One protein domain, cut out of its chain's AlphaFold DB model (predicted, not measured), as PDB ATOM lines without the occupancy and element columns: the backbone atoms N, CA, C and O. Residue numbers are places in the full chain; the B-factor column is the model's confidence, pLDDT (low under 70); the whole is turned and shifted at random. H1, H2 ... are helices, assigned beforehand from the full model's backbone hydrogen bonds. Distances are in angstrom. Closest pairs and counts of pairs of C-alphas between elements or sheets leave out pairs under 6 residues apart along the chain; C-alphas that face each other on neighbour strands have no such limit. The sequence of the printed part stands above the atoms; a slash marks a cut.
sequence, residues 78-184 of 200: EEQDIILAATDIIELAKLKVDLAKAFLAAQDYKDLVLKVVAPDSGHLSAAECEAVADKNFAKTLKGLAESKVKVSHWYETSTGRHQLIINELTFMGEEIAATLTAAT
ATOM      1  N   GLU A  78     335.595 385.254 305.896       77.56
ATOM      2  CA  GLU A  78     336.712 384.328 305.692       77.56
ATOM      3  C   GLU A  78     337.533 384.092 306.973       77.56
ATOM      4  O   GLU A  78     337.754 382.945 307.357       77.56
ATOM      5  N   GLU A  79     337.949 385.148 307.680       76.06
ATOM      6  CA  GLU A  79     338.632 385.028 308.979       76.06
ATOM      7  C   GLU A  79     337.751 384.313 310.009       76.06
ATOM      8  O   GLU A  79     338.237 383.525 310.822       76.06
ATOM      9  N   GLN A  80     336.440 384.542 309.958       82.69
ATOM     10  CA  GLN A  80     335.486 383.898 310.844       82.69
ATOM     11  C   GLN A  80     335.344 382.405 310.533       82.69
ATOM     12  O   GLN A  80     335.345 381.595 311.461       82.69
ATOM     13  N   ASP A  81     335.293 382.017 309.259       81.19
ATOM     14  CA  ASP A  81     335.299 380.608 308.861       81.19
ATOM     15  C   ASP A  81     336.607 379.902 309.258       81.19
ATOM     16  O   ASP A  81     336.559 378.753 309.700       81.19
ATOM     17  N   ILE A  82     337.754 380.590 309.201       81.81
ATOM     18  CA  ILE A  82     339.047 380.070 309.685       81.81
ATOM     19  C   ILE A  82     339.014 379.850 311.201       81.81
ATOM     20  O   ILE A  82     339.411 378.785 311.683       81.81
ATOM     21  N   ILE A  83     338.519 380.826 311.966       83.38
ATOM     22  CA  ILE A  83     338.395 380.713 313.428       83.38
ATOM     23  C   ILE A  83     337.475 379.543 313.797       83.38
ATOM     24  O   ILE A  83     337.795 378.765 314.702       83.38
ATOM     25  N   LEU A  84     336.356 379.381 313.087       84.19
ATOM     26  CA  LEU A  84     335.433 378.266 313.294       84.19
ATOM     27  C   LEU A  84     336.073 376.924 312.915       84.19
ATOM     28  O   LEU A  84     335.993 375.983 313.698       84.19
ATOM     29  N   ALA A  85     336.780 376.842 311.785       85.00
ATOM     30  CA  ALA A  85     337.503 375.638 311.375       85.00
ATOM     31  C   ALA A  85     338.556 375.211 312.412       85.00
ATOM     32  O   ALA A  85     338.662 374.029 312.749       85.00
ATOM     33  N   ALA A  86     339.321 376.166 312.947       86.69
ATOM     34  CA  ALA A  86     340.318 375.899 313.981       86.69
ATOM     35  C   ALA A  86     339.660 375.444 315.290       86.69
ATOM     36  O   ALA A  86     340.134 374.507 315.934       86.69
ATOM     37  N   THR A  87     338.542 376.072 315.663       87.62
ATOM     38  CA  THR A  87     337.764 375.705 316.852       87.62
ATOM     39  C   THR A  87     337.225 374.279 316.746       87.62
ATOM     40  O   THR A  87     337.412 373.499 317.681       87.62
ATOM     41  N   ASP A  88     336.662 373.913 315.591       87.44
ATOM     42  CA  ASP A  88     336.180 372.564 315.277       87.44
ATOM     43  C   ASP A  88     337.299 371.520 315.486       87.44
ATOM     44  O   ASP A  88     337.104 370.508 316.165       87.44
ATOM     45  N   ILE A  89     338.509 371.778 314.973       89.25
ATOM     46  CA  ILE A  89     339.656 370.866 315.140       89.25
ATOM     47  C   ILE A  89     340.109 370.773 316.596       89.25
ATOM     48  O   ILE A  89     340.408 369.678 317.078       89.25
ATOM     49  N   ILE A  90     340.169 371.897 317.311       90.94
ATOM     50  CA  ILE A  90     340.556 371.916 318.727       90.94
ATOM     51  C   ILE A  90     339.562 371.104 319.563       90.94
ATOM     52  O   ILE A  90     339.970 370.368 320.466       90.94
ATOM     53  N   GLU A  91     338.268 371.218 319.276       91.88
ATOM     54  CA  GLU A  91     337.237 370.422 319.932       91.88
ATOM     55  C   GLU A  91     337.417 368.928 319.640       91.88
ATOM     56  O   GLU A  91     337.515 368.132 320.580       91.88
ATOM     57  N   LEU A  92     337.566 368.548 318.366       92.50
ATOM     58  CA  LEU A  92     337.825 367.158 317.993       92.50
ATOM     59  C   LEU A  92     339.081 366.612 318.681       92.50
ATOM     60  O   LEU A  92     339.070 365.486 319.183       92.50
ATOM     61  N   ALA A  93     340.159 367.395 318.735       92.12
ATOM     62  CA  ALA A  93     341.406 366.998 319.377       92.12
ATOM     63  C   ALA A  93     341.193 366.683 320.865       92.12
ATOM     64  O   ALA A  93     341.647 365.640 321.342       92.12
ATOM     65  N   LYS A  94     340.441 367.520 321.591       94.06
ATOM     66  CA  LYS A  94     340.085 367.263 322.998       94.06
ATOM     67  C   LYS A  94     339.278 365.974 323.145       94.06
ATOM     68  O   LYS A  94     339.634 365.128 323.964       94.06
ATOM     69  N   LEU A  95     338.261 365.774 322.306       94.12
ATOM     70  CA  LEU A  95     337.445 364.556 322.325       94.12
ATOM     71  C   LEU A  95     338.273 363.293 322.026       94.12
ATOM     72  O   LEU A  95     338.070 362.252 322.652       94.12
ATOM     73  N   LYS A  96     339.236 363.373 321.101       93.25
ATOM     74  CA  LYS A  96     340.157 362.271 320.777       93.25
ATOM     75  C   LYS A  96     341.124 361.972 321.919       93.25
ATOM     76  O   LYS A  96     341.397 360.800 322.170       93.25
ATOM     77  N   VAL A  97     341.608 362.994 322.626       95.38
ATOM     78  CA  VAL A  97     342.430 362.818 323.834       95.38
ATOM     79  C   VAL A  97     341.630 362.123 324.934       95.38
ATOM     80  O   VAL A  97     342.131 361.175 325.540       95.38
ATOM     81  N   ASP A  98     340.388 362.540 325.171       93.56
ATOM     82  CA  ASP A  98     339.526 361.912 326.174       93.56
ATOM     83  C   ASP A  98     339.202 360.457 325.809       93.56
ATOM     84  O   ASP A  98     339.304 359.569 326.657       93.56
ATOM     85  N   LEU A  99     338.921 360.182 324.530       94.25
ATOM     86  CA  LEU A  99     338.751 358.818 324.029       94.25
ATOM     87  C   LEU A  99     340.015 357.973 324.228       94.25
ATOM     88  O   LEU A  99     339.904 356.826 324.650       94.25
ATOM     89  N   ALA A 100     341.204 358.518 323.958       93.88
ATOM     90  CA  ALA A 100     342.463 357.803 324.155       93.88
ATOM     91  C   ALA A 100     342.700 357.465 325.636       93.88
ATOM     92  O   ALA A 100     343.061 356.335 325.959       93.88
ATOM     93  N   LYS A 101     342.431 358.405 326.550       93.75
ATOM     94  CA  LYS A 101     342.516 358.159 327.999       93.75
ATOM     95  C   LYS A 101     341.529 357.083 328.451       93.75
ATOM     96  O   LYS A 101     341.907 356.183 329.196       93.75
ATOM     97  N   ALA A 102     340.281 357.158 327.988       92.12
ATOM     98  CA  ALA A 102     339.259 356.170 328.319       92.12
ATOM     99  C   ALA A 102     339.586 354.788 327.730       92.12
ATOM    100  O   ALA A 102     339.344 353.773 328.377       92.12
ATOM    101  N   PHE A 103     340.175 354.746 326.532       93.62
ATOM    102  CA  PHE A 103     340.644 353.517 325.896       93.62
ATOM    103  C   PHE A 103     341.750 352.851 326.711       93.62
ATOM    104  O   PHE A 103     341.632 351.668 327.006       93.62
ATOM    105  N   LEU A 104     342.771 353.610 327.121       93.75
ATOM    106  CA  LEU A 104     343.862 353.085 327.944       93.75
ATOM    107  C   LEU A 104     343.345 352.526 329.272       93.75
ATOM    108  O   LEU A 104     343.721 351.425 329.652       93.75
ATOM    109  N   ALA A 105     342.429 353.232 329.940       91.56
ATOM    110  CA  ALA A 105     341.820 352.742 331.177       91.56
ATOM    111  C   ALA A 105     340.987 351.464 330.966       91.56
ATOM    112  O   ALA A 105     340.965 350.582 331.817       91.56
ATOM    113  N   ALA A 106     340.288 351.350 329.834       92.44
ATOM    114  CA  ALA A 106     339.473 350.179 329.512       92.44
ATOM    115  C   ALA A 106     340.292 348.985 329.003       92.44
ATOM    116  O   ALA A 106     339.773 347.868 328.950       92.44
ATOM    117  N   GLN A 107     341.546 349.211 328.611       92.94
ATOM    118  CA  GLN A 107     342.398 348.199 328.001       92.94
ATOM    119  C   GLN A 107     342.676 347.033 328.954       92.94
ATOM    120  O   GLN A 107     342.673 345.884 328.511       92.94
ATOM    121  N   ASP A 108     342.786 347.316 330.251       89.94
ATOM    122  CA  ASP A 108     342.980 346.317 331.308       89.94
ATOM    123  C   ASP A 108     341.799 345.340 331.432       89.94
ATOM    124  O   ASP A 108     341.952 344.214 331.899       89.94
ATOM    125  N   TYR A 109     340.613 345.737 330.964       92.69
ATOM    126  CA  TYR A 109     339.400 344.921 331.007       92.69
ATOM    127  C   TYR A 109     339.074 344.244 329.672       92.69
ATOM    128  O   TYR A 109     338.048 343.568 329.568       92.69
ATOM    129  N   LYS A 110     339.913 344.408 328.642       91.12
ATOM    130  CA  LYS A 110     339.635 343.942 327.274       91.12
ATOM    131  C   LYS A 110     339.267 342.458 327.219       91.12
ATOM    132  O   LYS A 110     338.228 342.113 326.660       91.12
ATOM    133  N   ASP A 111     340.103 341.596 327.791       89.81
ATOM    134  CA  ASP A 111     339.920 340.143 327.696       89.81
ATOM    135  C   ASP A 111     338.683 339.683 328.476       89.81
ATOM    136  O   ASP A 111     337.925 338.837 328.006       89.81
ATOM    137  N   LEU A 112     338.416 340.322 329.618       90.69
ATOM    138  CA  LEU A 112     337.219 340.086 330.417       90.69
ATOM    139  C   LEU A 112     335.947 340.479 329.657       90.69
ATOM    140  O   LEU A 112     334.991 339.710 329.623       90.69
ATOM    141  N   VAL A 113     335.935 341.639 328.996       90.62
ATOM    142  CA  VAL A 113     334.802 342.079 328.164       90.62
ATOM    143  C   VAL A 113     334.574 341.132 326.993       90.62
ATOM    144  O   VAL A 113     333.434 340.744 326.741       90.62
ATOM    145  N   LEU A 114     335.639 340.731 326.292       90.69
ATOM    146  CA  LEU A 114     335.534 339.769 325.194       90.69
ATOM    147  C   LEU A 114     334.942 338.449 325.681       90.69
ATOM    148  O   LEU A 114     334.064 337.903 325.018       90.69
ATOM    149  N   LYS A 115     335.358 337.978 326.857       89.56
ATOM    150  CA  LYS A 115     334.799 336.781 327.483       89.56
ATOM    151  C   LYS A 115     333.323 336.961 327.845       89.56
ATOM    152  O   LYS A 115     332.531 336.084 327.545       89.56
ATOM    153  N   VAL A 116     332.927 338.096 328.420       89.25
ATOM    154  CA  VAL A 116     331.523 338.375 328.783       89.25
ATOM    155  C   VAL A 116     330.599 338.416 327.560       89.25
ATOM    156  O   VAL A 116     329.453 337.985 327.648       89.25
ATOM    157  N   VAL A 117     331.072 338.950 326.432       89.38
ATOM    158  CA  VAL A 117     330.253 339.141 325.222       89.38
ATOM    159  C   VAL A 117     330.291 337.925 324.292       89.38
ATOM    160  O   VAL A 117     329.346 337.705 323.533       89.38
ATOM    161  N   ALA A 118     331.365 337.137 324.319       89.12
ATOM    162  CA  ALA A 118     331.498 335.970 323.460       89.12
ATOM    163  C   ALA A 118     330.490 334.872 323.861       89.12
ATOM    164  O   ALA A 118     330.476 334.450 325.017       89.12
ATOM    165  N   PRO A 119     329.675 334.366 322.919       77.44
ATOM    166  CA  PRO A 119     328.635 333.379 323.213       77.44
ATOM    167  C   PRO A 119     329.187 332.016 323.665       77.44
ATOM    168  O   PRO A 119     328.511 331.304 324.404       77.44
ATOM    169  N   ASP A 120     330.425 331.683 323.281       82.38
ATOM    170  CA  ASP A 120     331.042 330.363 323.500       82.38
ATOM    171  C   ASP A 120     332.191 330.381 324.529       82.38
ATOM    172  O   ASP A 120     332.969 329.434 324.635       82.38
ATOM    173  N   SER A 121     332.346 331.462 325.293       77.62
ATOM    174  CA  SER A 121     333.507 331.688 326.170       77.62
ATOM    175  C   SER A 121     333.474 330.946 327.515       77.62
ATOM    176  O   SER A 121     334.407 331.064 328.318       77.62
ATOM    177  N   GLY A 122     332.416 330.170 327.764       81.12
ATOM    178  CA  GLY A 122     332.188 329.472 329.024       81.12
ATOM    179  C   GLY A 122     331.820 330.412 330.178       81.12
ATOM    180  O   GLY A 122     331.415 331.555 329.988       81.12
ATOM    181  N   HIS A 123     331.922 329.912 331.409       85.69
ATOM    182  CA  HIS A 123     331.595 330.690 332.605       85.69
ATOM    183  C   HIS A 123     332.782 331.540 333.084       85.69
ATOM    184  O   HIS A 123     333.950 331.182 332.905       85.69
ATOM    185  N   LEU A 124     332.470 332.660 333.735       88.12
ATOM    186  CA  LEU A 124     333.458 333.475 334.436       88.12
ATOM    187  C   LEU A 124     333.976 332.728 335.676       88.12
ATOM    188  O   LEU A 124     333.222 332.064 336.388       88.12
ATOM    189  N   SER A 125     335.273 332.846 335.937       90.44
ATOM    190  CA  SER A 125     335.901 332.412 337.185       90.44
ATOM    191  C   SER A 125     335.510 333.331 338.346       90.44
ATOM    192  O   SER A 125     335.045 334.450 338.140       90.44
ATOM    193  N   ALA A 126     335.738 332.892 339.588       90.50
ATOM    194  CA  ALA A 126     335.412 333.690 340.775       90.50
ATOM    195  C   ALA A 126     336.097 335.073 340.780       90.50
ATOM    196  O   ALA A 126     335.450 336.068 341.095       90.50
ATOM    197  N   ALA A 127     337.367 335.142 340.361       89.56
ATOM    198  CA  ALA A 127     338.112 336.397 340.257       89.56
ATOM    199  C   ALA A 127     337.551 337.323 339.160       89.56
ATOM    200  O   ALA A 127     337.470 338.535 339.341       89.56
ATOM    201  N   GLU A 128     337.116 336.758 338.032       90.75
ATOM    202  CA  GLU A 128     336.476 337.518 336.952       90.75
ATOM    203  C   GLU A 128     335.088 338.025 337.370       90.75
ATOM    204  O   GLU A 128     334.736 339.161 337.063       90.75
ATOM    205  N   CYS A 129     334.314 337.230 338.114       89.62
ATOM    206  CA  CYS A 129     333.036 337.659 338.684       89.62
ATOM    207  C   CYS A 129     333.207 338.845 339.640       89.62
ATOM    208  O   CYS A 129     332.418 339.787 339.589       89.62
ATOM    209  N   GLU A 130     334.236 338.818 340.490       91.94
ATOM    210  CA  GLU A 130     334.554 339.926 341.395       91.94
ATOM    211  C   GLU A 130     334.958 341.186 340.616       91.94
ATOM    212  O   GLU A 130     334.444 342.270 340.892       91.94
ATOM    213  N   ALA A 131     335.785 341.037 339.576       89.88
ATOM    214  CA  ALA A 131     336.181 342.145 338.709       89.88
ATOM    215  C   ALA A 131     334.990 342.775 337.961       89.88
ATOM    216  O   ALA A 131     334.902 343.997 337.878       89.88
ATOM    217  N   VAL A 132     334.049 341.970 337.449       90.00
ATOM    218  CA  VAL A 132     332.823 342.476 336.796       90.00
ATOM    219  C   VAL A 132     331.890 343.164 337.796       90.00
ATOM    220  O   VAL A 132     331.213 344.131 337.444       90.00
ATOM    221  N   ALA A 133     331.843 342.680 339.040       90.88
ATOM    222  CA  ALA A 133     331.028 343.267 340.099       90.88
ATOM    223  C   ALA A 133     331.605 344.588 340.652       90.88
ATOM    224  O   ALA A 133     330.876 345.342 341.306       90.88
ATOM    225  N   ASP A 134     332.879 344.900 340.385       93.00
ATOM    226  CA  ASP A 134     333.482 346.175 340.771       93.00
ATOM    227  C   ASP A 134     332.820 347.346 340.015       93.00
ATOM    228  O   ASP A 134     332.669 347.367 338.790       93.00
ATOM    229  N   LYS A 135     332.480 348.402 340.757       91.00
ATOM    230  CA  LYS A 135     331.983 349.668 340.201       91.00
ATOM    231  C   LYS A 135     332.977 350.295 339.220       91.00
ATOM    232  O   LYS A 135     332.545 350.996 338.300       91.00
ATOM    233  N   ASN A 136     334.277 350.068 339.399       92.62
ATOM    234  CA  ASN A 136     335.316 350.582 338.509       92.62
ATOM    235  C   ASN A 136     335.222 349.983 337.103       92.62
ATOM    236  O   ASN A 136     335.372 350.726 336.132       92.62
ATOM    237  N   PHE A 137     334.894 348.694 336.983       92.31
ATOM    238  CA  PHE A 137     334.703 348.028 335.694       92.31
ATOM    239  C   PHE A 137     333.580 348.701 334.897       92.31
ATOM    240  O   PHE A 137     333.800 349.220 333.798       92.31
ATOM    241  N   ALA A 138     332.390 348.803 335.497       92.12
ATOM    242  CA  ALA A 138     331.233 349.424 334.855       92.12
ATOM    243  C   ALA A 138     331.481 350.901 334.504       92.12
ATOM    244  O   ALA A 138     331.137 351.355 333.410       92.12
ATOM    245  N   LYS A 139     332.110 351.661 335.411       94.44
ATOM    246  CA  LYS A 139     332.439 353.077 335.192       94.44
ATOM    247  C   LYS A 139     333.411 353.261 334.025       94.44
ATOM    248  O   LYS A 139     333.219 354.171 333.221       94.44
ATOM    249  N   THR A 140     334.422 352.405 333.928       93.69
ATOM    250  CA  THR A 140     335.454 352.489 332.889       93.69
ATOM    251  C   THR A 140     334.877 352.186 331.509       93.69
ATOM    252  O   THR A 140     335.070 352.970 330.579       93.69
ATOM    253  N   LEU A 141     334.082 351.118 331.380       94.12
ATOM    254  CA  LEU A 141     333.425 350.784 330.111       94.12
ATOM    255  C   LEU A 141     332.420 351.845 329.677       94.12
ATOM    256  O   LEU A 141     332.385 352.222 328.504       94.12
ATOM    257  N   LYS A 142     331.640 352.376 330.625       93.56
ATOM    258  CA  LYS A 142     330.732 353.490 330.355       93.56
ATOM    259  C   LYS A 142     331.499 354.722 329.866       93.56
ATOM    260  O   LYS A 142     331.111 355.304 328.859       93.56
ATOM    261  N   GLY A 143     332.608 355.077 330.517       93.50
ATOM    262  CA  GLY A 143     333.449 356.206 330.112       93.50
ATOM    263  C   GLY A 143     334.040 356.047 328.708       93.50
ATOM    264  O   GLY A 143     334.056 357.010 327.935       93.50
ATOM    265  N   LEU A 144     334.463 354.833 328.339       94.44
ATOM    266  CA  LEU A 144     334.907 354.523 326.978       94.44
ATOM    267  C   LEU A 144     333.773 354.707 325.963       94.44
ATOM    268  O   LEU A 144     333.958 355.391 324.954       94.44
ATOM    269  N   ALA A 145     332.604 354.123 326.234       93.75
ATOM    270  CA  ALA A 145     331.448 354.207 325.348       93.75
ATOM    271  C   ALA A 145     330.986 355.660 325.154       93.75
ATOM    272  O   ALA A 145     330.816 356.103 324.020       93.75
ATOM    273  N   GLU A 146     330.862 356.431 326.235       95.62
ATOM    274  CA  GLU A 146     330.490 357.850 326.183       95.62
ATOM    275  C   GLU A 146     331.497 358.675 325.379       95.62
ATOM    276  O   GLU A 146     331.103 359.480 324.534       95.62
ATOM    277  N   SER A 147     332.797 358.458 325.591       93.06
ATOM    278  CA  SER A 147     333.841 359.176 324.849       93.06
ATOM    279  C   SER A 147     333.815 358.822 323.361       93.06
ATOM    280  O   SER A 147     333.959 359.700 322.509       93.06
ATOM    281  N   LYS A 148     333.563 357.550 323.026       94.12
ATOM    282  CA  LYS A 148     333.423 357.100 321.635       94.12
ATOM    283  C   LYS A 148     332.202 357.727 320.968       94.12
ATOM    284  O   LYS A 148     332.326 358.204 319.844       94.12
ATOM    285  N   VAL A 149     331.065 357.765 321.663       95.75
ATOM    286  CA  VAL A 149     329.831 358.397 321.175       95.75
ATOM    287  C   VAL A 149     330.042 359.887 320.931       95.75
ATOM    288  O   VAL A 149     329.663 360.363 319.869       95.75
ATOM    289  N   LYS A 150     330.700 360.616 321.840       94.31
ATOM    290  CA  LYS A 150     331.003 362.044 321.639       94.31
ATOM    291  C   LYS A 150     331.839 362.287 320.383       94.31
ATOM    292  O   LYS A 150     331.529 363.191 319.615       94.31
ATOM    293  N   VAL A 151     332.862 361.462 320.142       92.00
ATOM    294  CA  VAL A 151     333.674 361.552 318.918       92.00
ATOM    295  C   VAL A 151     332.833 361.255 317.673       92.00
ATOM    296  O   VAL A 151     332.932 361.994 316.700       92.00
ATOM    297  N   SER A 152     332.011 360.200 317.680       92.12
ATOM    298  CA  SER A 152     331.131 359.882 316.543       92.12
ATOM    299  C   SER A 152     330.130 361.003 316.268       92.12
ATOM    300  O   SER A 152     329.992 361.437 315.130       92.12
ATOM    301  N   HIS A 153     329.498 361.523 317.320       92.06
ATOM    302  CA  HIS A 153     328.534 362.609 317.222       92.06
ATOM    303  C   HIS A 153     329.158 363.884 316.653       92.06
ATOM    304  O   HIS A 153     328.539 364.561 315.836       92.06
ATOM    305  N   TRP A 154     330.403 364.186 317.031       93.81
ATOM    306  CA  TRP A 154     331.139 365.296 316.439       93.81
ATOM    307  C   TRP A 154     331.285 365.117 314.921       93.81
ATOM    308  O   TRP A 154     330.979 366.040 314.180       93.81
ATOM    309  N   TYR A 155     331.658 363.927 314.428       89.31
ATOM    310  CA  TYR A 155     331.758 363.696 312.977       89.31
ATOM    311  C   TYR A 155     330.412 363.848 312.256       89.31
ATOM    312  O   TYR A 155     330.379 364.377 311.149       89.31
ATOM    313  N   GLU A 156     329.314 363.417 312.878       88.81
ATOM    314  CA  GLU A 156     327.960 363.516 312.311       88.81
ATOM    315  C   GLU A 156     327.428 364.955 312.257       88.81
ATOM    316  O   GLU A 156     326.638 365.286 311.376       88.81
ATOM    317  N   THR A 157     327.840 365.804 313.201       86.12
ATOM    318  CA  THR A 157     327.305 367.167 313.367       86.12
ATOM    319  C   THR A 157     328.266 368.270 312.943       86.12
ATOM    320  O   THR A 157     327.852 369.426 312.829       86.12
ATOM    321  N   SER A 158     329.535 367.936 312.692       83.62
ATOM    322  CA  SER A 158     330.537 368.914 312.281       83.62
ATOM    323  C   SER A 158     330.129 369.598 310.980       83.62
ATOM    324  O   SER A 158     329.611 368.985 310.048       83.62
ATOM    325  N   THR A 159     330.419 370.893 310.892       79.94
ATOM    326  CA  THR A 159     330.041 371.705 309.728       79.94
ATOM    327  C   THR A 159     330.906 371.452 308.487       79.94
ATOM    328  O   THR A 159     330.706 372.088 307.458       79.94
ATOM    329  N   GLY A 160     331.897 370.557 308.582       80.25
ATOM    330  CA  GLY A 160     332.870 370.278 307.523       80.25
ATOM    331  C   GLY A 160     333.972 371.334 307.367       80.25
ATOM    332  O   GLY A 160     334.930 371.101 306.637       80.25
ATOM    333  N   ARG A 161     333.902 372.470 308.079       83.19
ATOM    334  CA  ARG A 161     334.886 373.567 307.979       83.19
ATOM    335  C   ARG A 161     336.308 373.160 308.355       83.19
ATOM    336  O   ARG A 161     337.259 373.695 307.796       83.19
ATOM    337  N   HIS A 162     336.468 372.167 309.232       80.56
ATOM    338  CA  HIS A 162     337.767 371.567 309.558       80.56
ATOM    339  C   HIS A 162     338.544 371.081 308.317       80.56
ATOM    340  O   HIS A 162     339.775 371.036 308.344       80.56
ATOM    341  N   GLN A 163     337.855 370.775 307.212       82.69
ATOM    342  CA  GLN A 163     338.481 370.364 305.958       82.69
ATOM    343  C   GLN A 163     339.350 371.467 305.334       82.69
ATOM    344  O   GLN A 163     340.325 371.143 304.662       82.69
ATOM    345  N   LEU A 164     339.062 372.750 305.594       81.69
ATOM    346  CA  LEU A 164     339.889 373.871 305.122       81.69
ATOM    347  C   LEU A 164     341.332 373.750 305.627       81.69
ATOM    348  O   LEU A 164     342.277 373.908 304.864       81.69
ATOM    349  N   ILE A 165     341.492 373.390 306.900       81.88
ATOM    350  CA  ILE A 165     342.806 373.221 307.527       81.88
ATOM    351  C   ILE A 165     343.459 371.911 307.069       81.88
ATOM    352  O   ILE A 165     344.661 371.881 306.818       81.88
ATOM    353  N   ILE A 166     342.686 370.828 306.928       80.38
ATOM    354  CA  ILE A 166     343.216 369.538 306.451       80.38
ATOM    355  C   ILE A 166     343.757 369.659 305.024       80.38
ATOM    356  O   ILE A 166     344.829 369.127 304.741       80.38
ATOM    357  N   ASN A 167     343.041 370.354 304.139       78.69
ATOM    358  CA  ASN A 167     343.453 370.540 302.749       78.69
ATOM    359  C   ASN A 167     344.798 371.268 302.665       78.69
ATOM    360  O   ASN A 167     345.685 370.807 301.955       78.69
ATOM    361  N   GLU A 168     344.973 372.338 303.444       78.00
ATOM    362  CA  GLU A 168     346.223 373.102 303.466       78.00
ATOM    363  C   GLU A 168     347.392 372.280 304.025       78.00
ATOM    364  O   GLU A 168     348.462 372.221 303.425       78.00
ATOM    365  N   LEU A 169     347.182 371.562 305.134       76.25
ATOM    366  CA  LEU A 169     348.212 370.683 305.700       76.25
ATOM    367  C   LEU A 169     348.599 369.540 304.748       76.25
ATOM    368  O   LEU A 169     349.757 369.128 304.719       76.25
ATOM    369  N   THR A 170     347.642 369.029 303.973       74.81
ATOM    370  CA  THR A 170     347.893 367.977 302.976       74.81
ATOM    371  C   THR A 170     348.684 368.531 301.793       74.81
ATOM    372  O   THR A 170     349.681 367.928 301.400       74.81
ATOM    373  N   PHE A 171     348.305 369.707 301.286       65.56
ATOM    374  CA  PHE A 171     349.012 370.390 300.202       65.56
ATOM    375  C   PHE A 171     350.459 370.735 300.588       65.56
ATOM    376  O   PHE A 171     351.387 370.415 299.845       65.56
ATOM    377  N   MET A 172     350.682 371.269 301.796       62.84
ATOM    378  CA  MET A 172     352.035 371.494 302.321       62.84
ATOM    379  C   MET A 172     352.848 370.194 302.410       62.84
ATOM    380  O   MET A 172     354.046 370.193 302.135       62.84
ATOM    381  N   GLY A 173     352.218 369.069 302.765       61.00
ATOM    382  CA  GLY A 173     352.870 367.758 302.779       61.00
ATOM    383  C   GLY A 173     353.337 367.298 301.394       61.00
ATOM    384  O   GLY A 173     354.447 366.777 301.265       61.00
ATOM    385  N   GLU A 174     352.529 367.523 300.357       68.31
ATOM    386  CA  GLU A 174     352.871 367.204 298.965       68.31
ATOM    387  C   GLU A 174     353.980 368.113 298.414       68.31
ATOM    388  O   GLU A 174     354.896 367.628 297.747       68.31
ATOM    389  N   GLU A 175     353.970 369.407 298.744       60.25
ATOM    390  CA  GLU A 175     355.017 370.358 298.346       60.25
ATOM    391  C   GLU A 175     356.363 370.059 299.035       60.25
ATOM    392  O   GLU A 175     357.425 370.069 298.398       60.25
ATOM    393  N   ILE A 176     356.335 369.698 300.322       60.06
ATOM    394  CA  ILE A 176     357.517 369.225 301.061       60.06
ATOM    395  C   ILE A 176     358.042 367.918 300.452       60.06
ATOM    396  O   ILE A 176     359.246 367.764 300.251       60.06
ATOM    397  N   ALA A 177     357.164 366.975 300.104       68.38
ATOM    398  CA  ALA A 177     357.574 365.740 299.443       68.38
ATOM    399  C   ALA A 177     358.191 366.007 298.056       68.38
ATOM    400  O   ALA A 177     359.234 365.438 297.725       68.38
ATOM    401  N   ALA A 178     357.612 366.908 297.260       65.38
ATOM    402  CA  ALA A 178     358.121 367.277 295.939       65.38
ATOM    403  C   ALA A 178     359.493 367.972 296.007       65.38
ATOM    404  O   ALA A 178     360.398 367.627 295.245       65.38
ATOM    405  N   THR A 179     359.685 368.894 296.954       62.59
ATOM    406  CA  THR A 179     360.977 369.571 297.177       62.59
ATOM    407  C   THR A 179     362.055 368.612 297.679       62.59
ATOM    408  O   THR A 179     363.188 368.671 297.202       62.59
ATOM    409  N   LEU A 180     361.710 367.667 298.560       59.81
ATOM    410  CA  LEU A 180     362.629 366.612 299.002       59.81
ATOM    411  C   LEU A 180     363.019 365.662 297.862       59.81
ATOM    412  O   LEU A 180     364.179 365.267 297.770       59.81
ATOM    413  N   THR A 181     362.089 365.340 296.959       64.25
ATOM    414  CA  THR A 181     362.369 364.466 295.806       64.25
ATOM    415  C   THR A 181     363.277 365.160 294.784       64.25
ATOM    416  O   THR A 181     364.200 364.535 294.259       64.25
ATOM    417  N   ALA A 182     363.085 366.466 294.558       59.56
ATOM    418  CA  ALA A 182     363.944 367.288 293.702       59.56
ATOM    419  C   ALA A 182     365.344 367.545 294.297       59.56
ATOM    420  O   ALA A 182     366.284 367.828 293.556       59.56
ATOM    421  N   ALA A 183     365.498 367.431 295.620       56.97
ATOM    422  CA  ALA A 183     366.772 367.579 296.323       56.97
ATOM    423  C   ALA A 183     367.618 366.291 296.370       56.97
ATOM    424  O   ALA A 183     368.760 366.334 296.826       56.97
ATOM    425  N   THR A 184     367.100 365.153 295.893       46.53
ATOM    426  CA  THR A 184     367.884 363.917 295.733       46.53
ATOM    427  C   THR A 184     368.640 363.954 294.400       46.53
ATOM    428  O   THR A 184     368.005 363.813 293.352       46.53
TER     429      THR A 184
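Overview. This is residues 78 to 184 of the 200 residues of an uncharacterized protein of Prochlorothrix hollandica PCC 9006 = CALU 1027 (UniProt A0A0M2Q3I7). Two long helices, H1 and H4, lie side by side and run opposite ways; beyond one end of this pair are two short helices, H2 and H3, and near the other end H5 turns off almost square to H1, with residues 167 to 184 sticking out as a free arm, like the short stroke of an L. The pairing is partial, since H1 touches H4 with residues 92 to 106 alone. The printed part has 107 residues with five named helices in the order H1, H2, H3, H4, H5 and no named strand; the class is all helix. The whole is extended, with a radius of gyration of the C-alphas of 21.2 A, and its outline is flat, spanning 62 by 41 by 21 A.

Along the chain. H1, residues 78 to 107, begins with C-alpha 78 at (336.712, 384.328, 305.692) and is 42.8 A long from first to last C-alpha. H2 covers residues 110 to 117 and is 10.7 A long. H3 covers residues 126 to 133 and is 10.6 A long. H4, residues 135 to 157, begins with C-alpha 135 at (331.983, 349.668, 340.201) and is 32.4 A long. H5, residues 162 to 182, is 30.9 A long and ends with C-alpha 182 at (363.944, 367.288, 293.702).

Arrangement. H1 touches H4 at a shallow tilt of 25 degrees, and they run opposite ways; their closest C-alphas are those of Ala 102 and Leu 144, 4.8 A apart. H1 and H2 meet only through their link. H2 and H3 are close but not clearly touching, about perpendicular at 86 degrees, with the C-alphas of Leu 112 and Glu 128 closest at 7.1 A. H3 and H4 are close but not clearly touching too, at a steep tilt of 50 degrees and the same way; their closest C-alphas, of Ala 131 and Phe 137, are 6.8 A apart. H5 touches H1 with residues 162 to 165 alone, and H1 touches H5 with residues 82 to 89 alone; their closest C-alphas are those of Ala 85 and His 162, 4.5 A apart, and their lines are about perpendicular at 87 degrees. H4 and H5 are apart. In H1, H2, H3, H4 and H5 every O i to N i+4 pair is within hydrogen-bond range.

Size, cuts and confidence. The two C-alphas farthest apart are those of Ala 126 and Ala 182, at 64.5 A. Residues 117 to 122 stand free, and so do residues 167 to 184, of which 167 to 182 belong to H5; without these stretches the body spans 62 by 17 by 16 A. The printed part has no cut. The links H1 to H2, H3 to H4 and H4 to H5 are tight, the link H2 to H3 with 8 residues is short, and no link is long. The mean pLDDT of the printed part is 85.1, and the model's confidence is low, under 70, in residues 171 to 184.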